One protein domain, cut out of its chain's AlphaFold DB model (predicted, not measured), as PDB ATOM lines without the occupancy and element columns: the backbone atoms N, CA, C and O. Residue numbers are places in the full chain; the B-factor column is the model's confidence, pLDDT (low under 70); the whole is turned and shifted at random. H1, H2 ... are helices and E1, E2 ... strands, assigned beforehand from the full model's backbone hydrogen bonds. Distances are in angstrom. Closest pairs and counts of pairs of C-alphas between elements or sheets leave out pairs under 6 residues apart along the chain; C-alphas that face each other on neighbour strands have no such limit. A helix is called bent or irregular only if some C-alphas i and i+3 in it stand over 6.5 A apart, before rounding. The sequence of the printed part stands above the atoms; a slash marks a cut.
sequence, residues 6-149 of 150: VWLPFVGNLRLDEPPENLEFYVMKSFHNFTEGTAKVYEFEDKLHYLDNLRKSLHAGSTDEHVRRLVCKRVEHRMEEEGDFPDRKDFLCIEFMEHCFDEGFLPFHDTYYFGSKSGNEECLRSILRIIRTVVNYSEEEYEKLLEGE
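What this domain is: This is residues 6 to 149 of the 150 residues of an uncharacterized protein of Firmicutes bacterium CAG:102 (UniProt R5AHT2). The model is a long, loose body of two helical lobes: in one, H2 and H5 run opposite ways side by side, H1 crosses H5, H6 sits at the far end on H1, and the small hairpin E1 E2 packs on H2 through E1; the other is H3 with H4 across its first turns. Residues 103 to 120 lead back from H4 to H5. The printed part has 144 residues, in the order E1 E2 H1 H2 H3 H4 H5 H6, with an antiparallel sheet E1 - E2; the class is mostly helix. It is loose, with a radius of gyration of the C-alphas of 18.2 A, and spans 60 by 34 by 21 A.

Where its parts are: E1 is residues 6 to 8, from C-alpha 6 at (92.710, 124.071, 87.964), and E2 is 12 to 15. H1 is 23 to 34, 16.4 A long. H2, 40 to 58, is 27.5 A long, with a kink of 29 degrees near residue 47; it is irregular, C-alphas 41 and 44 being 7.7 A apart. H3 is 63 to 81, 27.1 A; H4 is 94 to 102; H5 is 121 to 135, 20.8 A; H6 is 139 to 147, ending at (99.263, 112.730, 111.459).

How they stand to each other: In the hairpin E1 and E2, N 6 and O 14 are 2.9 A apart, within hydrogen-bond range. The closest C-alphas of E1 and H2, Val 6 and Leu 58, are 5.4 A apart. H2 and H5 touch through residues 47 to 51 and 131 to 135 alone, Lys 47 and Val 134 closest with C-alphas 6.3 A apart, at a shallow tilt of 19 degrees, opposite ways. H1 touches residues 129 to 134 of H5 at a steep tilt of 44 degrees, closest at the C-alphas of Glu 24 and Thr 133, 6.1 A. H6 touches residues 25 to 29 of H1, closest at the C-alphas of Met 28 and Tyr 142, 6.5 A. H4 touches residues 63 to 68 of H3 only just about perpendicular, at 71 degrees, closest at the C-alphas of Thr 63 and Glu 98, 5.8 A. H3 is apart from H1, H2, H5 and H6. Every O i to N i+4 pair is within hydrogen-bond range in H1, H3, H4, H5 and H6, and 13 of 15 in H2.

The domain as a whole: The farthest C-alphas, Asp 84 and Glu 147, are 60.0 A apart. The printed part has no cut. The links H3 to H4 and H4 to H5 are long. Residues 59 to 62, 104 to 120 and 148 to 149 have pLDDT under 70; the mean of the printed part is 78.7.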
ATOM      1  N   VAL A   6      93.864 123.778  87.111       82.88
ATOM      2  CA  VAL A   6      92.710 124.071  87.964       82.88
ATOM      3  C   VAL A   6      93.176 124.962  89.108       82.88
ATOM      4  O   VAL A   6      94.274 124.768  89.632       82.88
ATOM      5  N   TRP A   7      92.359 125.929  89.513       85.62
ATOM      6  CA  TRP A   7      92.662 126.743  90.685       85.62
ATOM      7  C   TRP A   7      92.040 126.113  91.929       85.62
ATOM      8  O   TRP A   7      90.819 126.019  92.027       85.62
ATOM      9  N   LEU A   8      92.877 125.701  92.879       87.69
ATOM     10  CA  LEU A   8      92.457 125.243  94.199       87.69
ATOM     11  C   LEU A   8      92.480 126.432  95.183       87.69
ATOM     12  O   LEU A   8      93.562 126.987  95.427       87.69
ATOM     13  N   PRO A   9      91.338 126.833  95.775       84.50
ATOM     14  CA  PRO A   9      91.297 127.873  96.804       84.50
ATOM     15  C   PRO A   9      92.323 127.622  97.919       84.50
ATOM     16  O   PRO A   9      92.516 126.488  98.345       84.50
ATOM     17  N   PHE A  10      93.001 128.658  98.412       85.88
ATOM     18  CA  PHE A  10      93.990 128.537  99.505       85.88
ATOM     19  C   PHE A  10      95.217 127.641  99.220       85.88
ATOM     20  O   PHE A  10      96.060 127.471 100.101       85.88
ATOM     21  N   VAL A  11      95.361 127.107  97.999       88.94
ATOM     22  CA  VAL A  11      96.530 126.326  97.553       88.94
ATOM     23  C   VAL A  11      97.174 126.964  96.318       88.94
ATOM     24  O   VAL A  11      98.368 127.248  96.338       88.94
ATOM     25  N   GLY A  12      96.398 127.251  95.268       85.75
ATOM     26  CA  GLY A  12      96.877 127.857  94.021       85.75
ATOM     27  C   GLY A  12      96.553 127.027  92.776       85.75
ATOM     28  O   GLY A  12      95.712 126.132  92.808       85.75
ATOM     29  N   ASN A  13      97.204 127.349  91.654       87.44
ATOM     30  CA  ASN A  13      97.010 126.624  90.396       87.44
ATOM     31  C   ASN A  13      97.725 125.270  90.425       87.44
ATOM     32  O   ASN A  13      98.916 125.198  90.726       87.44
ATOM     33  N   LEU A  14      97.005 124.218  90.050       86.81
ATOM     34  CA  LEU A  14      97.491 122.849  89.976       86.81
ATOM     35  C   LEU A  14      97.361 122.331  88.544       86.81
ATOM     36  O   LEU A  14      96.326 122.512  87.904       86.81
ATOM     37  N   ARG A  15      98.415 121.686  88.040       85.44
ATOM     38  CA  ARG A  15      98.421 121.044  86.721       85.44
ATOM     39  C   ARG A  15      97.689 119.708  86.776       85.44
ATOM     40  O   ARG A  15      97.961 118.891  87.649       85.44
ATOM     41  N   LEU A  16      96.756 119.494  85.853       83.38
ATOM     42  CA  LEU A  16      95.945 118.275  85.807       83.38
ATOM     43  C   LEU A  16      96.579 117.158  84.977       83.38
ATOM     44  O   LEU A  16      96.257 115.990  85.189       83.38
ATOM     45  N   ASP A  17      97.455 117.514  84.043       81.94
ATOM     46  CA  ASP A  17      98.199 116.586  83.191       81.94
ATOM     47  C   ASP A  17      99.397 115.952  83.912       81.94
ATOM     48  O   ASP A  17      99.824 114.856  83.564       81.94
ATOM     49  N   GLU A  18      99.906 116.632  84.935       86.38
ATOM     50  CA  GLU A  18     101.006 116.187  85.785       86.38
ATOM     51  C   GLU A  18     100.699 116.589  87.242       86.38
ATOM     52  O   GLU A  18     101.275 117.550  87.761       86.38
ATOM     53  N   PRO A  19      99.713 115.932  87.888       87.31
ATOM     54  CA  PRO A  19      99.321 116.277  89.247       87.31
ATOM     55  C   PRO A  19     100.419 115.877  90.246       87.31
ATOM     56  O   PRO A  19     101.117 114.882  90.032       87.31
ATOM     57  N   PRO A  20     100.549 116.587  91.378       88.88
ATOM     58  CA  PRO A  20     101.418 116.148  92.464       88.88
ATOM     59  C   PRO A  20     100.974 114.778  93.000       88.88
ATOM     60  O   PRO A  20      99.786 114.442  92.972       88.88
ATOM     61  N   GLU A  21     101.919 113.985  93.517       88.75
ATOM     62  CA  GLU A  21     101.623 112.649  94.058       88.75
ATOM     63  C   GLU A  21     100.581 112.713  95.186       88.75
ATOM     64  O   GLU A  21      99.615 111.951  95.176       88.75
ATOM     65  N   ASN A  22     100.715 113.695  96.080       90.62
ATOM     66  CA  ASN A  22      99.814 113.993  97.198       90.62
ATOM     67  C   ASN A  22      98.645 114.926  96.811       90.62
ATOM     68  O   ASN A  22      98.223 115.772  97.603       90.62
ATOM     69  N   LEU A  23      98.103 114.787  95.594       90.69
ATOM     70  CA  LEU A  23      96.951 115.561  95.109       90.69
ATOM     71  C   LEU A  23      95.789 115.577  96.116       90.69
ATOM     72  O   LEU A  23      95.213 116.634  96.371       90.69
ATOM     73  N   GLU A  24      95.450 114.424  96.694       93.06
ATOM     74  CA  GLU A  24      94.352 114.282  97.651       93.06
ATOM     75  C   GLU A  24      94.543 115.183  98.871       93.06
ATOM     76  O   GLU A  24      93.601 115.862  99.272       93.06
ATOM     77  N   PHE A  25      95.764 115.258  99.404       92.38
ATOM     78  CA  PHE A  25      96.081 116.115 100.542       92.38
ATOM     79  C   PHE A  25      95.846 117.592 100.217       92.38
ATOM     80  O   PHE A  25      95.180 118.300 100.973       92.38
ATOM     81  N   TYR A  26      96.332 118.063  99.063       92.81
ATOM     82  CA  TYR A  26      96.125 119.452  98.651       92.81
ATOM     83  C   TYR A  26      94.650 119.780  98.431       92.81
ATOM     84  O   TYR A  26      94.206 120.865  98.805       92.81
ATOM     85  N   VAL A  27      93.883 118.849  97.863       93.12
ATOM     86  CA  VAL A  27      92.439 119.018  97.669       93.12
ATOM     87  C   VAL A  27      91.710 119.058  99.011       93.12
ATOM     88  O   VAL A  27      90.886 119.947  99.203       93.12
ATOM     89  N   MET A  28      92.032 118.159  99.948       93.12
ATOM     90  CA  MET A  28      91.423 118.163 101.283       93.12
ATOM     91  C   MET A  28      91.775 119.427 102.060       93.12
ATOM     92  O   MET A  28      90.880 120.060 102.605       93.12
ATOM     93  N   LYS A  29      93.040 119.859 102.037       93.56
ATOM     94  CA  LYS A  29      93.476 121.119 102.653       93.56
ATOM     95  C   LYS A  29      92.759 122.329 102.055       93.56
ATOM     96  O   LYS A  29      92.350 123.233 102.777       93.56
ATOM     97  N   SER A  30      92.627 122.359 100.731       93.69
ATOM     98  CA  SER A  30      91.921 123.424 100.019       93.69
ATOM     99  C   SER A  30      90.440 123.468 100.400       93.69
ATOM    100  O   SER A  30      89.929 124.543 100.709       93.69
ATOM    101  N   PHE A  31      89.779 122.307 100.440       93.56
ATOM    102  CA  PHE A  31      88.377 122.187 100.832       93.56
ATOM    103  C   PHE A  31      88.156 122.549 102.306       93.56
ATOM    104  O   PHE A  31      87.313 123.390 102.586       93.56
ATOM    105  N   HIS A  32      88.964 122.004 103.222       93.19
ATOM    106  CA  HIS A  32      88.905 122.300 104.657       93.19
ATOM    107  C   HIS A  32      88.965 123.811 104.921       93.19
ATOM    108  O   HIS A  32      88.082 124.365 105.573       93.19
ATOM    109  N   ASN A  33      89.949 124.496 104.326       92.38
ATOM    110  CA  ASN A  33      90.092 125.949 104.449       92.38
ATOM    111  C   ASN A  33      88.954 126.720 103.759       92.38
ATOM    112  O   ASN A  33      88.575 127.796 104.210       92.38
ATOM    113  N   PHE A  34      88.400 126.195 102.661       90.44
ATOM    114  CA  PHE A  34      87.250 126.795 101.980       90.44
ATOM    115  C   PHE A  34      85.980 126.761 102.835       90.44
ATOM    116  O   PHE A  34      85.195 127.706 102.790       90.44
ATOM    117  N   THR A  35      85.808 125.706 103.627       91.38
ATOM    118  CA  THR A  35      84.680 125.525 104.551       91.38
ATOM    119  C   THR A  35      84.982 125.997 105.974       91.38
ATOM    120  O   THR A  35      84.191 125.772 106.889       91.38
ATOM    121  N   GLU A  36      86.127 126.642 106.213       90.19
ATOM    122  CA  GLU A  36      86.485 127.095 107.555       90.19
ATOM    123  C   GLU A  36      85.445 128.110 108.060       90.19
ATOM    124  O   GLU A  36      85.229 129.177 107.483       90.19
ATOM    125  N   GLY A  37      84.764 127.759 109.154       83.94
ATOM    126  CA  GLY A  37      83.709 128.585 109.742       83.94
ATOM    127  C   GLY A  37      82.304 128.366 109.169       83.94
ATOM    128  O   GLY A  37      81.368 129.009 109.658       83.94
ATOM    129  N   THR A  38      82.106 127.454 108.209       88.62
ATOM    130  CA  THR A  38      80.760 126.994 107.832       88.62
ATOM    131  C   THR A  38      80.252 125.941 108.822       88.62
ATOM    132  O   THR A  38      81.003 125.208 109.468       88.62
ATOM    133  N   ALA A  39      78.936 125.903 109.037       85.06
ATOM    134  CA  ALA A  39      78.338 124.915 109.928       85.06
ATOM    135  C   ALA A  39      78.230 123.559 109.217       85.06
ATOM    136  O   ALA A  39      77.763 123.512 108.083       85.06
ATOM    137  N   LYS A  40      78.518 122.450 109.917       85.00
ATOM    138  CA  LYS A  40      78.481 121.077 109.356       85.00
ATOM    139  C   LYS A  40      77.174 120.694 108.648       85.00
ATOM    140  O   LYS A  40      77.168 119.808 107.808       85.00
ATOM    141  N   VAL A  41      76.059 121.345 108.985       85.00
ATOM    142  CA  VAL A  41      74.768 121.123 108.313       85.00
ATOM    143  C   VAL A  41      74.794 121.496 106.823       85.00
ATOM    144  O   VAL A  41      73.981 120.967 106.079       85.00
ATOM    145  N   TYR A  42      75.727 122.355 106.404       84.94
ATOM    146  CA  TYR A  42      75.902 122.806 105.021       84.94
ATOM    147  C   TYR A  42      77.004 122.052 104.267       84.94
ATOM    148  O   TYR A  42      77.348 122.435 103.157       84.94
ATOM    149  N   GLU A  43      77.580 120.986 104.837       86.62
ATOM    150  CA  GLU A  43      78.724 120.290 104.230       86.62
ATOM    151  C   GLU A  43      78.421 119.794 102.804       86.62
ATOM    152  O   GLU A  43      79.286 119.811 101.930       86.62
ATOM    153  N   PHE A  44      77.183 119.364 102.545       87.56
ATOM    154  CA  PHE A  44      76.779 118.921 101.215       87.56
ATOM    155  C   PHE A  44      76.746 120.083 100.211       87.56
ATOM    156  O   PHE A  44      77.283 119.965  99.107       87.56
ATOM    157  N   GLU A  45      76.153 121.212 100.593       87.69
ATOM    158  CA  GLU A  45      76.125 122.443  99.808       87.69
ATOM    159  C   GLU A  45      77.538 122.986  99.574       87.69
ATOM    160  O   GLU A  45      77.874 123.352  98.449       87.69
ATOM    161  N   ASP A  46      78.390 122.960 100.597       88.88
ATOM    162  CA  ASP A  46      79.787 123.376 100.511       88.88
ATOM    163  C   ASP A  46      80.571 122.512  99.513       88.88
ATOM    164  O   ASP A  46      81.307 123.045  98.676       88.88
ATOM    165  N   LYS A  47      80.364 121.185  99.527       90.06
ATOM    166  CA  LYS A  47      80.938 120.255  98.536       90.06
ATOM    167  C   LYS A  47      80.513 120.627  97.115       90.06
ATOM    168  O   LYS A  47      81.359 120.680  96.220       90.06
ATOM    169  N   LEU A  48      79.229 120.914  96.893       88.25
ATOM    170  CA  LEU A  48      78.724 121.323  95.577       88.25
ATOM    171  C   LEU A  48      79.298 122.674  95.132       88.25
ATOM    172  O   LEU A  48      79.788 122.789  94.007       88.25
ATOM    173  N   HIS A  49      79.289 123.674  96.014       85.81
ATOM    174  CA  HIS A  49      79.817 125.007  95.728       85.81
ATOM    175  C   HIS A  49      81.313 124.984  95.422       85.81
ATOM    176  O   HIS A  49      81.767 125.646  94.485       85.81
ATOM    177  N   TYR A  50      82.079 124.193  96.168       88.00
ATOM    178  CA  TYR A  50      83.500 124.022  95.920       88.00
ATOM    179  C   TYR A  50      83.759 123.412  94.535       88.00
ATOM    180  O   TYR A  50      84.551 123.954  93.762       88.00
ATOM    181  N   LEU A  51      83.053 122.335  94.172       87.19
ATOM    182  CA  LEU A  51      83.200 121.700  92.857       87.19
ATOM    183  C   LEU A  51      82.777 122.618  91.700       87.19
ATOM    184  O   LEU A  51      83.434 122.614  90.657       87.19
ATOM    185  N   ASP A  52      81.731 123.430  91.873       82.75
ATOM    186  CA  ASP A  52      81.331 124.408  90.853       82.75
ATOM    187  C   ASP A  52      82.391 125.508  90.662       82.75
ATOM    188  O   ASP A  52      82.711 125.875  89.527       82.75
ATOM    189  N   ASN A  53      83.022 125.974  91.745       80.19
ATOM    190  CA  ASN A  53      84.144 126.915  91.658       80.19
ATOM    191  C   ASN A  53      85.339 126.313  90.903       80.19
ATOM    192  O   ASN A  53      85.942 126.979  90.056       80.19
ATOM    193  N   LEU A  54      85.654 125.037  91.148       82.12
ATOM    194  CA  LEU A  54      86.701 124.340  90.399       82.12
ATOM    195  C   LEU A  54      86.352 124.219  88.914       82.12
ATOM    196  O   LEU A  54      87.191 124.534  88.068       82.12
ATOM    197  N   ARG A  55      85.110 123.833  88.590       79.12
ATOM    198  CA  ARG A  55      84.604 123.780  87.210       79.12
ATOM    199  C   ARG A  55      84.797 125.122  86.509       79.12
ATOM    200  O   ARG A  55      85.333 125.147  85.405       79.12
ATOM    201  N   LYS A  56      84.425 126.232  87.154       73.44
ATOM    202  CA  LYS A  56      84.622 127.591  86.616       73.44
ATOM    203  C   LYS A  56      86.091 127.881  86.308       73.44
ATOM    204  O   LYS A  56      86.391 128.401  85.238       73.44
ATOM    205  N   SER A  57      87.012 127.476  87.185       72.50
ATOM    206  CA  SER A  57      88.451 127.690  86.969       72.50
ATOM    207  C   SER A  57      89.019 126.935  85.756       72.50
ATOM    208  O   SER A  57      89.899 127.456  85.073       72.50
ATOM    209  N   LEU A  58      88.474 125.756  85.423       72.12
ATOM    210  CA  LEU A  58      88.866 124.988  84.228       72.12
ATOM    211  C   LEU A  58      88.483 125.686  82.920       72.12
ATOM    212  O   LEU A  58      89.036 125.393  81.860       72.12
ATOM    213  N   HIS A  59      87.525 126.605  82.989       64.94
ATOM    214  CA  HIS A  59      86.977 127.309  81.844       64.94
ATOM    215  C   HIS A  59      87.630 128.679  81.624       64.94
ATOM    216  O   HIS A  59      86.976 129.582  81.113       64.94
ATOM    217  N   ALA A  60      88.923 128.822  81.953       56.12
ATOM    218  CA  ALA A  60      89.720 130.038  81.760       56.12
ATOM    219  C   ALA A  60      89.325 130.820  80.484       56.12
ATOM    220  O   ALA A  60      89.465 130.321  79.363       56.12
ATOM    221  N   GLY A  61      88.781 132.024  80.683       61.59
ATOM    222  CA  GLY A  61      88.120 132.844  79.663       61.59
ATOM    223  C   GLY A  61      86.821 133.447  80.204       61.59
ATOM    224  O   GLY A  61      86.403 133.132  81.319       61.59
ATOM    225  N   SER A  62      86.184 134.335  79.445       68.19
ATOM    226  CA  SER A  62      84.853 134.831  79.798       68.19
ATOM    227  C   SER A  62      83.781 133.794  79.445       68.19
ATOM    228  O   SER A  62      83.923 133.013  78.497       68.19
ATOM    229  N   THR A  63      82.702 133.765  80.228       71.75
ATOM    230  CA  THR A  63      81.598 132.814  80.038       71.75
ATOM    231  C   THR A  63      81.000 132.906  78.628       71.75
ATOM    232  O   THR A  63      80.713 131.873  78.016       71.75
ATOM    233  N   ASP A  64      80.916 134.112  78.053       75.50
ATOM    234  CA  ASP A  64      80.436 134.340  76.683       75.50
ATOM    235  C   ASP A  64      81.317 133.665  75.624       75.50
ATOM    236  O   ASP A  64      80.812 133.023  74.699       75.50
ATOM    237  N   GLU A  65      82.640 133.751  75.769       75.31
ATOM    238  CA  GLU A  65      83.594 133.126  74.855       75.31
ATOM    239  C   GLU A  65      83.447 131.601  74.882       75.31
ATOM    240  O   GLU A  65      83.409 130.949  73.831       75.31
ATOM    241  N   HIS A  66      83.296 131.029  76.079       74.19
ATOM    242  CA  HIS A  66      83.061 129.600  76.241       74.19
ATOM    243  C   HIS A  66      81.758 129.170  75.579       74.19
ATOM    244  O   HIS A  66      81.773 128.262  74.746       74.19
ATOM    245  N   VAL A  67      80.649 129.841  75.887       77.44
ATOM    246  CA  VAL A  67      79.336 129.525  75.314       77.44
ATOM    247  C   VAL A  67      79.357 129.627  73.789       77.44
ATOM    248  O   VAL A  67      78.886 128.713  73.109       77.44
ATOM    249  N   ARG A  68      79.977 130.669  73.224       79.94
ATOM    250  CA  ARG A  68      80.136 130.805  71.766       79.94
ATOM    251  C   ARG A  68      80.945 129.662  71.170       79.94
ATOM    252  O   ARG A  68      80.538 129.093  70.160       79.94
ATOM    253  N   ARG A  69      82.057 129.278  71.802       79.00
ATOM    254  CA  ARG A  69      82.885 128.152  71.347       79.00
ATOM    255  C   ARG A  69      82.119 126.829  71.381       79.00
ATOM    256  O   ARG A  69      82.283 126.015  70.475       79.00
ATOM    257  N   LEU A  70      81.283 126.616  72.399       77.38
ATOM    258  CA  LEU A  70      80.414 125.440  72.509       77.38
ATOM    259  C   LEU A  70      79.388 125.389  71.371       77.38
ATOM    260  O   LEU A  70      79.220 124.343  70.744       77.38
ATOM    261  N   VAL A  71      78.756 126.526  71.063       79.25
ATOM    262  CA  VAL A  71      77.824 126.647  69.933       79.25
ATOM    263  C   VAL A  71      78.531 126.343  68.612       79.25
ATOM    264  O   VAL A  71      78.047 125.497  67.863       79.25
ATOM    265  N   CYS A  72      79.691 126.957  68.349       80.94
ATOM    266  CA  CYS A  72      80.450 126.723  67.116       80.94
ATOM    267  C   CYS A  72      80.827 125.247  66.940       80.94
ATOM    268  O   CYS A  72      80.545 124.679  65.890       80.94
ATOM    269  N   LYS A  73      81.362 124.593  67.979       76.50
ATOM    270  CA  LYS A  73      81.702 123.160  67.918       76.50
ATOM    271  C   LYS A  73      80.494 122.278  67.607       76.50
ATOM    272  O   LYS A  73      80.614 121.295  66.885       76.50
ATOM    273  N   ARG A  74      79.320 122.610  68.154       74.44
ATOM    274  CA  ARG A  74      78.085 121.863  67.876       74.44
ATOM    275  C   ARG A  74      77.615 122.042  66.432       74.44
ATOM    276  O   ARG A  74      77.060 121.106  65.861       74.44
ATOM    277  N   VAL A  75      77.802 123.233  65.868       80.88
ATOM    278  CA  VAL A  75      77.541 123.498  64.449       80.88
ATOM    279  C   VAL A  75      78.500 122.682  63.584       80.88
ATOM    280  O   VAL A  75      78.031 121.941  62.729       80.88
ATOM    281  N   GLU A  76      79.806 122.756  63.856       80.12
ATOM    282  CA  GLU A  76      80.843 121.990  63.146       80.12
ATOM    283  C   GLU A  76      80.534 120.489  63.151       80.12
ATOM    284  O   GLU A  76      80.451 119.884  62.088       80.12
ATOM    285  N   HIS A  77      80.246 119.909  64.321       74.69
ATOM    286  CA  HIS A  77      79.901 118.491  64.439       74.69
ATOM    287  C   HIS A  77      78.672 118.102  63.606       74.69
ATOM    288  O   HIS A  77      78.692 117.086  62.918       74.69
ATOM    289  N   ARG A  78      77.585 118.888  63.649       73.69
ATOM    290  CA  ARG A  78      76.392 118.594  62.831       73.69
ATOM    291  C   ARG A  78      76.680 118.712  61.338       73.69
ATOM    292  O   ARG A  78      76.196 117.895  60.563       73.69
ATOM    293  N   MET A  79      77.516 119.662  60.935       81.12
ATOM    294  CA  MET A  79      77.934 119.761  59.540       81.12
ATOM    295  C   MET A  79      78.787 118.566  59.101       81.12
ATOM    296  O   MET A  79      78.611 118.087  57.984       81.12
ATOM    297  N   GLU A  80      79.698 118.088  59.951       81.00
ATOM    298  CA  GLU A  80      80.584 116.958  59.643       81.00
ATOM    299  C   GLU A  80      79.841 115.614  59.607       81.00
ATOM    300  O   GLU A  80      80.037 114.836  58.673       81.00
ATOM    301  N   GLU A  81      78.976 115.351  60.589       77.88
ATOM    302  CA  GLU A  81      78.312 114.050  60.761       77.88
ATOM    303  C   GLU A  81      76.956 113.961  60.041       77.88
ATOM    304  O   GLU A  81      76.603 112.916  59.494       77.88
ATOM    305  N   GLU A  82      76.182 115.049  60.029       79.50
ATOM    306  CA  GLU A  82      74.803 115.069  59.516       79.50
ATOM    307  C   GLU A  82      74.683 115.830  58.184       79.50
ATOM    308  O   GLU A  82      73.676 115.701  57.488       79.50
ATOM    309  N   GLY A  83      75.713 116.593  57.792       81.88
ATOM    310  CA  GLY A  83      75.722 117.379  56.554       81.88
ATOM    311  C   GLY A  83      74.743 118.555  56.552       81.88
ATOM    312  O   GLY A  83      74.467 119.109  55.486       81.88
ATOM    313  N   ASP A  84      74.211 118.925  57.720       82.38
ATOM    314  CA  ASP A  84      73.169 119.937  57.869       82.38
ATOM    315  C   ASP A  84      73.629 121.109  58.740       82.38
ATOM    316  O   ASP A  84      74.416 120.957  59.682       82.38
ATOM    317  N   PHE A  85      73.129 122.302  58.414       80.56
ATOM    318  CA  PHE A  85      73.374 123.493  59.212       80.56
ATOM    319  C   PHE A  85      72.221 123.679  60.200       80.56
ATOM    320  O   PHE A  85      71.074 123.817  59.780       80.56
ATOM    321  N   PRO A  86      72.494 123.737  61.509       75.81
ATOM    322  CA  PRO A  86      71.430 123.824  62.493       75.81
ATOM    323  C   PRO A  86      70.697 125.165  62.455       75.81
ATOM    324  O   PRO A  86      71.294 126.229  62.264       75.81
ATOM    325  N   ASP A  87      69.393 125.114  62.707       77.88
ATOM    326  CA  ASP A  87      68.546 126.298  62.726       77.88
ATOM    327  C   ASP A  87      68.802 127.139  63.979       77.88
ATOM    328  O   ASP A  87      69.101 126.635  65.061       77.88
ATOM    329  N   ARG A  88      68.571 128.456  63.890       72.44
ATOM    330  CA  ARG A  88      68.689 129.353  65.059       72.44
ATOM    331  C   ARG A  88      67.788 128.928  66.226       72.44
ATOM    332  O   ARG A  88      68.097 129.232  67.369       72.44
ATOM    333  N   LYS A  89      66.675 128.244  65.937       77.12
ATOM    334  CA  LYS A  89      65.729 127.730  66.941       77.12
ATOM    335  C   LYS A  89      66.274 126.537  67.727       77.12
ATOM    336  O   LYS A  89      65.757 126.258  68.803       77.12
ATOM    337  N   ASP A  90      67.309 125.877  67.218       71.69
ATOM    338  CA  ASP A  90      67.973 124.767  67.901       71.69
ATOM    339  C   ASP A  90      68.881 125.244  69.040       71.69
ATOM    340  O   ASP A  90      69.397 124.429  69.807       71.69
ATOM    341  N   PHE A  91      69.099 126.559  69.143       72.50
ATOM    342  CA  PHE A  91      69.933 127.176  70.160       72.50
ATOM    343  C   PHE A  91      69.113 128.137  71.018       72.50
ATOM    344  O   PHE A  91      68.297 128.922  70.530       72.50
ATOM    345  N   LEU A  92      69.374 128.094  72.322       79.06
ATOM    346  CA  LEU A  92      68.931 129.126  73.253       79.06
ATOM    347  C   LEU A  92      69.708 130.426  72.969       79.06
ATOM    348  O   LEU A  92      70.728 130.414  72.276       79.06
ATOM    349  N   CYS A  93      69.228 131.573  73.462       82.88
ATOM    350  CA  CYS A  93      69.999 132.807  73.311       82.88
ATOM    351  C   CYS A  93      71.288 132.738  74.143       82.88
ATOM    352  O   CYS A  93      71.333 132.083  75.187       82.88
ATOM    353  N   ILE A  94      72.332 133.410  73.660       79.94
ATOM    354  CA  ILE A  94      73.676 133.339  74.238       79.94
ATOM    355  C   ILE A  94      73.664 133.815  75.692       79.94
ATOM    356  O   ILE A  94      74.216 133.133  76.542       79.94
ATOM    357  N   GLU A  95      72.926 134.879  76.004       83.00
ATOM    358  CA  GLU A  95      72.819 135.427  77.360       83.00
ATOM    359  C   GLU A  95      72.199 134.424  78.346       83.00
ATOM    360  O   GLU A  95      72.630 134.303  79.491       83.00
ATOM    361  N   PHE A  96      71.192 133.664  77.905       81.56
ATOM    362  CA  PHE A  96      70.577 132.631  78.737       81.56
ATOM    363  C   PHE A  96      71.510 131.431  78.906       81.56
ATOM    364  O   PHE A  96      71.599 130.855  79.985       81.56
ATOM    365  N   MET A  97      72.234 131.065  77.849       80.00
ATOM    366  CA  MET A  97      73.229 129.998  77.903       80.00
ATOM    367  C   MET A  97      74.415 130.367  78.796       80.00
ATOM    368  O   MET A  97      74.874 129.512  79.540       80.00
ATOM    369  N   GLU A  98      74.875 131.616  78.772       79.75
ATOM    370  CA  GLU A  98      75.882 132.146  79.698       79.75
ATOM    371  C   GLU A  98      75.413 132.026  81.141       79.75
ATOM    372  O   GLU A  98      76.108 131.433  81.961       79.75
ATOM    373  N   HIS A  99      74.188 132.469  81.426       80.06
ATOM    374  CA  HIS A  99      73.608 132.311  82.754       80.06
ATOM    375  C   HIS A  99      73.547 130.833  83.175       80.06
ATOM    376  O   HIS A  99      74.035 130.473  84.242       80.06
ATOM    377  N   CYS A 100      73.046 129.940  82.316       73.50
ATOM    378  CA  CYS A 100      73.050 128.504  82.602       73.50
ATOM    379  C   CYS A 100      74.465 127.918  82.743       73.50
ATOM    380  O   CYS A 100      74.637 126.923  83.446       73.50
ATOM    381  N   PHE A 101      75.471 128.489  82.076       73.62
ATOM    382  CA  PHE A 101      76.863 128.072  82.218       73.62
ATOM    383  C   PHE A 101      77.386 128.428  83.595       73.62
ATOM    384  O   PHE A 101      77.988 127.579  84.245       73.62
ATOM    385  N   ASP A 102      77.145 129.654  84.046       73.94
ATOM    386  CA  ASP A 102      77.592 130.138  85.349       73.94
ATOM    387  C   ASP A 102      76.910 129.391  86.496       73.94
ATOM    388  O   ASP A 102      77.571 129.063  87.482       73.94
ATOM    389  N   GLU A 103      75.640 129.027  86.322       72.94
ATOM    390  CA  GLU A 103      74.865 128.217  87.272       72.94
ATOM    391  C   GLU A 103      75.178 126.705  87.191       72.94
ATOM    392  O   GLU A 103      74.601 125.908  87.924       72.94
ATOM    393  N   GLY A 104      76.058 126.272  86.277       65.56
ATOM    394  CA  GLY A 104      76.438 124.859  86.126       65.56
ATOM    395  C   GLY A 104      75.334 123.958  85.550       65.56
ATOM    396  O   GLY A 104      75.428 122.736  85.615       65.56
ATOM    397  N   PHE A 105      74.295 124.549  84.960       64.81
ATOM    398  CA  PHE A 105      73.076 123.867  84.518       64.81
ATOM    399  C   PHE A 105      73.092 123.461  83.036       64.81
ATOM    400  O   PHE A 105      72.118 122.919  82.519       64.81
ATOM    401  N   LEU A 106      74.163 123.765  82.304       60.78
ATOM    402  CA  LEU A 106      74.144 123.716  80.845       60.78
ATOM    403  C   LEU A 106      74.165 122.265  80.302       60.78
ATOM    404  O   LEU A 106      75.183 121.583  80.429       60.78
ATOM    405  N   PRO A 107      73.091 121.779  79.636       50.03
ATOM    406  CA  PRO A 107      72.941 120.377  79.234       50.03
ATOM    407  C   PRO A 107      73.661 120.042  77.917       50.03
ATOM    408  O   PRO A 107      73.176 119.230  77.125       50.03
ATOM    409  N   PHE A 108      74.810 120.661  77.626       47.25
ATOM    410  CA  PHE A 108      75.621 120.242  76.478       47.25
ATOM    411  C   PHE A 108      76.433 119.008  76.844       47.25
ATOM    412  O   PHE A 108      77.629 119.058  77.128       47.25
ATOM    413  N   HIS A 109      75.710 117.896  76.817       43.22
ATOM    414  CA  HIS A 109      76.122 116.560  77.213       43.22
ATOM    415  C   HIS A 109      77.351 116.023  76.446       43.22
ATOM    416  O   HIS A 109      77.946 115.044  76.882       43.22
ATOM    417  N   ASP A 110      77.787 116.704  75.376       42.94
ATOM    418  CA  ASP A 110      78.824 116.220  74.454       42.94
ATOM    419  C   ASP A 110      80.019 117.170  74.270       42.94
ATOM    420  O   ASP A 110      80.942 116.871  73.517       42.94
ATOM    421  N   THR A 111      80.059 118.328  74.936       44.91
ATOM    422  CA  THR A 111      81.104 119.339  74.669       44.91
ATOM    423  C   THR A 111      82.166 119.487  75.752       44.91
ATOM    424  O   THR A 111      83.110 120.259  75.571       44.91
ATOM    425  N   TYR A 112      82.109 118.678  76.816       47.56
ATOM    426  CA  TYR A 112      83.228 118.479  77.753       47.56
ATOM    427  C   TYR A 112      84.410 117.702  77.125       47.56
ATOM    428  O   TYR A 112      85.234 117.103  77.812       47.56
ATOM    429  N   TYR A 113      84.543 117.741  75.796       44.97
ATOM    430  CA  TYR A 113      85.740 117.328  75.080       44.97
ATOM    431  C   TYR A 113      86.831 118.396  75.240       44.97
ATOM    432  O   TYR A 113      87.012 119.286  74.397       44.97
ATOM    433  N   PHE A 114      87.598 118.272  76.327       46.34
ATOM    434  CA  PHE A 114      89.014 118.635  76.316       46.34
ATOM    435  C   PHE A 114      89.637 118.009  75.054       46.34
ATOM    436  O   PHE A 114      89.465 116.821  74.769       46.34
ATOM    437  N   GLY A 115      90.246 118.841  74.213       37.50
ATOM    438  CA  GLY A 115      90.701 118.434  72.888       37.50
ATOM    439  C   GLY A 115      91.667 117.243  72.925       37.50
ATOM    440  O   GLY A 115      92.602 117.217  73.716       37.50
ATOM    441  N   SER A 116      91.473 116.313  71.983       39.62
ATOM    442  CA  SER A 116      92.334 115.166  71.638       39.62
ATOM    443  C   SER A 116      92.496 114.054  72.697       39.62
ATOM    444  O   SER A 116      92.804 114.279  73.862       39.62
ATOM    445  N   LYS A 117      92.307 112.806  72.247       44.78
ATOM    446  CA  LYS A 117      92.149 111.585  73.061       44.78
ATOM    447  C   LYS A 117      93.331 111.191  73.967       44.78
ATOM    448  O   LYS A 117      93.126 110.329  74.806       44.78
ATOM    449  N   SER A 118      94.531 111.758  73.831       45.09
ATOM    450  CA  SER A 118      95.719 111.295  74.579       45.09
ATOM    451  C   SER A 118      96.222 112.247  75.668       45.09
ATOM    452  O   SER A 118      96.779 111.776  76.649       45.09
ATOM    453  N   GLY A 119      96.004 113.564  75.549       50.06
ATOM    454  CA  GLY A 119      96.356 114.537  76.603       50.06
ATOM    455  C   GLY A 119      95.290 114.682  77.697       50.06
ATOM    456  O   GLY A 119      95.475 115.407  78.667       50.06
ATOM    457  N   ASN A 120      94.155 114.007  77.515       65.31
ATOM    458  CA  ASN A 120      92.943 114.213  78.294       65.31
ATOM    459  C   ASN A 120      92.733 113.140  79.379       65.31
ATOM    460  O   ASN A 120      92.070 113.400  80.372       65.31
ATOM    461  N   GLU A 121      93.313 111.941  79.245       73.69
ATOM    462  CA  GLU A 121      93.037 110.845  80.188       73.69
ATOM    463  C   GLU A 121      93.575 111.125  81.597       73.69
ATOM    464  O   GLU A 121      92.835 110.970  82.567       73.69
ATOM    465  N   GLU A 122      94.817 111.601  81.720       78.94
ATOM    466  CA  GLU A 122      95.378 111.985  83.023       78.94
ATOM    467  C   GLU A 122      94.668 113.213  83.605       78.94
ATOM    468  O   GLU A 122      94.361 113.227  84.793       78.94
ATOM    469  N   CYS A 123      94.270 114.185  82.776       78.38
ATOM    470  CA  CYS A 123      93.463 115.314  83.245       78.38
ATOM    471  C   CYS A 123      92.110 114.854  83.806       78.38
ATOM    472  O   CYS A 123      91.716 115.269  84.896       78.38
ATOM    473  N   LEU A 124      91.409 113.964  83.096       78.44
ATOM    474  CA  LEU A 124      90.149 113.377  83.553       78.44
ATOM    475  C   LEU A 124      90.348 112.554  84.825       78.44
ATOM    476  O   LEU A 124      89.536 112.642  85.744       78.44
ATOM    477  N   ARG A 125      91.441 111.790  84.912       84.38
ATOM    478  CA  ARG A 125      91.803 111.029  86.110       84.38
ATOM    479  C   ARG A 125      92.039 111.954  87.302       84.38
ATOM    480  O   ARG A 125      91.500 111.690  88.374       84.38
ATOM    481  N   SER A 126      92.771 113.050  87.113       87.62
ATOM    482  CA  SER A 126      92.990 114.085  88.127       87.62
ATOM    483  C   SER A 126      91.679 114.736  88.567       87.62
ATOM    484  O   SER A 126      91.426 114.840  89.764       87.62
ATOM    485  N   ILE A 127      90.795 115.096  87.629       87.00
ATOM    486  CA  ILE A 127      89.467 115.653  87.939       87.00
ATOM    487  C   ILE A 127      88.627 114.653  88.747       87.00
ATOM    488  O   ILE A 127      88.037 115.024  89.761       87.00
ATOM    489  N   LEU A 128      88.600 113.378  88.351       86.62
ATOM    490  CA  LEU A 128      87.878 112.333  89.082       86.62
ATOM    491  C   LEU A 128      88.448 112.113  90.486       86.62
ATOM    492  O   LEU A 128      87.672 111.919  91.422       86.62
ATOM    493  N   ARG A 129      89.777 112.173  90.649       91.81
ATOM    494  CA  ARG A 129      90.431 112.141  91.967       91.81
ATOM    495  C   ARG A 129      89.970 113.318  92.821       91.81
ATOM    496  O   ARG A 129      89.503 113.085  93.927       91.81
ATOM    497  N   ILE A 130      89.989 114.543  92.290       91.12
ATOM    498  CA  ILE A 130      89.517 115.744  93.001       91.12
ATOM    499  C   ILE A 130      88.055 115.589  93.441       91.12
ATOM    500  O   ILE A 130      87.755 115.752  94.623       91.12
ATOM    501  N   ILE A 131      87.152 115.225  92.521       88.62
ATOM    502  CA  ILE A 131      85.724 115.032  92.826       88.62
ATOM    503  C   ILE A 131      85.555 113.976  93.917       88.62
ATOM    504  O   ILE A 131      84.836 114.199  94.889       88.62
ATOM    505  N   ARG A 132      86.236 112.833  93.784       91.19
ATOM    506  CA  ARG A 132      86.162 111.749  94.764       91.19
ATOM    507  C   ARG A 132      86.654 112.202  96.136       91.19
ATOM    508  O   ARG A 132      86.012 111.861  97.125       91.19
ATOM    509  N   THR A 133      87.743 112.957  96.200       92.69
ATOM    510  CA  THR A 133      88.296 113.476  97.453       92.69
ATOM    511  C   THR A 133      87.341 114.448  98.133       92.69
ATOM    512  O   THR A 133      87.097 114.309  99.323       92.69
ATOM    513  N   VAL A 134      86.744 115.382  97.387       92.06
ATOM    514  CA  VAL A 134      85.785 116.352  97.947       92.06
ATOM    515  C   VAL A 134      84.506 115.661  98.411       92.06
ATOM    516  O   VAL A 134      84.041 115.898  99.519       92.06
ATOM    517  N   VAL A 135      83.936 114.769  97.595       91.38
ATOM    518  CA  VAL A 135      82.684 114.070  97.936       91.38
ATOM    519  C   VAL A 135      82.853 113.213  99.189       91.38
ATOM    520  O   VAL A 135      81.981 113.227 100.061       91.38
ATOM    521  N   ASN A 136      83.977 112.500  99.289       91.75
ATOM    522  CA  ASN A 136      84.277 111.650 100.438       91.75
ATOM    523  C   ASN A 136      84.949 112.402 101.591       91.75
ATOM    524  O   ASN A 136      85.248 111.761 102.582       91.75
ATOM    525  N   TYR A 137      85.164 113.721 101.495       91.88
ATOM    526  CA  TYR A 137      85.810 114.480 102.562       91.88
ATOM    527  C   TYR A 137      85.098 114.259 103.896       91.88
ATOM    528  O   TYR A 137      83.870 114.401 103.982       91.88
ATOM    529  N   SER A 138      85.901 113.975 104.917       88.62
ATOM    530  CA  SER A 138      85.522 113.978 106.319       88.62
ATOM    531  C   SER A 138      86.670 114.546 107.156       88.62
ATOM    532  O   SER A 138      87.843 114.347 106.840       88.62
ATOM    533  N   GLU A 139      86.327 115.236 108.243       87.00
ATOM    534  CA  GLU A 139      87.315 115.848 109.140       87.00
ATOM    535  C   GLU A 139      88.300 114.806 109.698       87.00
ATOM    536  O   GLU A 139      89.506 115.017 109.703       87.00
ATOM    537  N   GLU A 140      87.796 113.624 110.063       86.19
ATOM    538  CA  GLU A 140      88.606 112.524 110.599       86.19
ATOM    539  C   GLU A 140      89.626 111.975 109.590       86.19
ATOM    540  O   GLU A 140      90.692 111.497 109.975       86.19
ATOM    541  N   GLU A 141      89.296 111.959 108.296       84.31
ATOM    542  CA  GLU A 141      90.238 111.541 107.253       84.31
ATOM    543  C   GLU A 141      91.294 112.610 106.997       84.31
ATOM    544  O   GLU A 141      92.453 112.266 106.762       84.31
ATOM    545  N   TYR A 142      90.917 113.887 107.087       87.62
ATOM    546  CA  TYR A 142      91.860 114.989 106.957       87.62
ATOM    547  C   TYR A 142      92.869 115.013 108.115       87.62
ATOM    548  O   TYR A 142      94.074 115.092 107.874       87.62
ATOM    549  N   GLU A 143      92.405 114.838 109.354       87.69
ATOM    550  CA  GLU A 143      93.262 114.741 110.543       87.69
ATOM    551  C   GLU A 143      94.256 113.570 110.443       87.69
ATOM    552  O   GLU A 143      95.451 113.754 110.670       87.69
ATOM    553  N   LYS A 144      93.813 112.385 109.997       85.06
ATOM    554  CA  LYS A 144      94.703 111.222 109.789       85.06
ATOM    555  C   LYS A 144      95.801 111.475 108.760       85.06
ATOM    556  O   LYS A 144      96.888 110.914 108.874       85.06
ATOM    557  N   LEU A 145      95.514 112.269 107.730       81.81
ATOM    558  CA  LEU A 145      96.518 112.634 106.732       81.81
ATOM    559  C   LEU A 145      97.548 113.612 107.299       81.81
ATOM    560  O   LEU A 145      98.712 113.514 106.928       81.81
ATOM    561  N   LEU A 146      97.149 114.505 108.209       83.31
ATOM    562  CA  LEU A 146      98.080 115.388 108.916       83.31
ATOM    563  C   LEU A 146      99.007 114.600 109.853       83.31
ATOM    564  O   LEU A 146     100.200 114.878 109.900       83.31
ATOM    565  N   GLU A 147      98.482 113.590 110.553       77.69
ATOM    566  CA  GLU A 147      99.263 112.730 111.459       77.69
ATOM    567  C   GLU A 147     100.266 111.817 110.727       77.69
ATOM    568  O   GLU A 147     101.263 111.400 111.307       77.69
ATOM    569  N   GLY A 148     100.013 111.488 109.457       63.94
ATOM    570  CA  GLY A 148     100.903 110.667 108.628       63.94
ATOM    571  C   GLY A 148     102.054 111.428 107.957       63.94
ATOM    572  O   GLY A 148     102.875 110.791 107.294       63.94
ATOM    573  N   GLU A 149     102.100 112.759 108.090       54.25
ATOM    574  CA  GLU A 149     103.174 113.623 107.571       54.25
ATOM    575  C   GLU A 149     104.220 114.027 108.645       54.25
ATOM    576  O   GLU A 149     105.162 114.751 108.309       54.25
TER     577      GLU A 149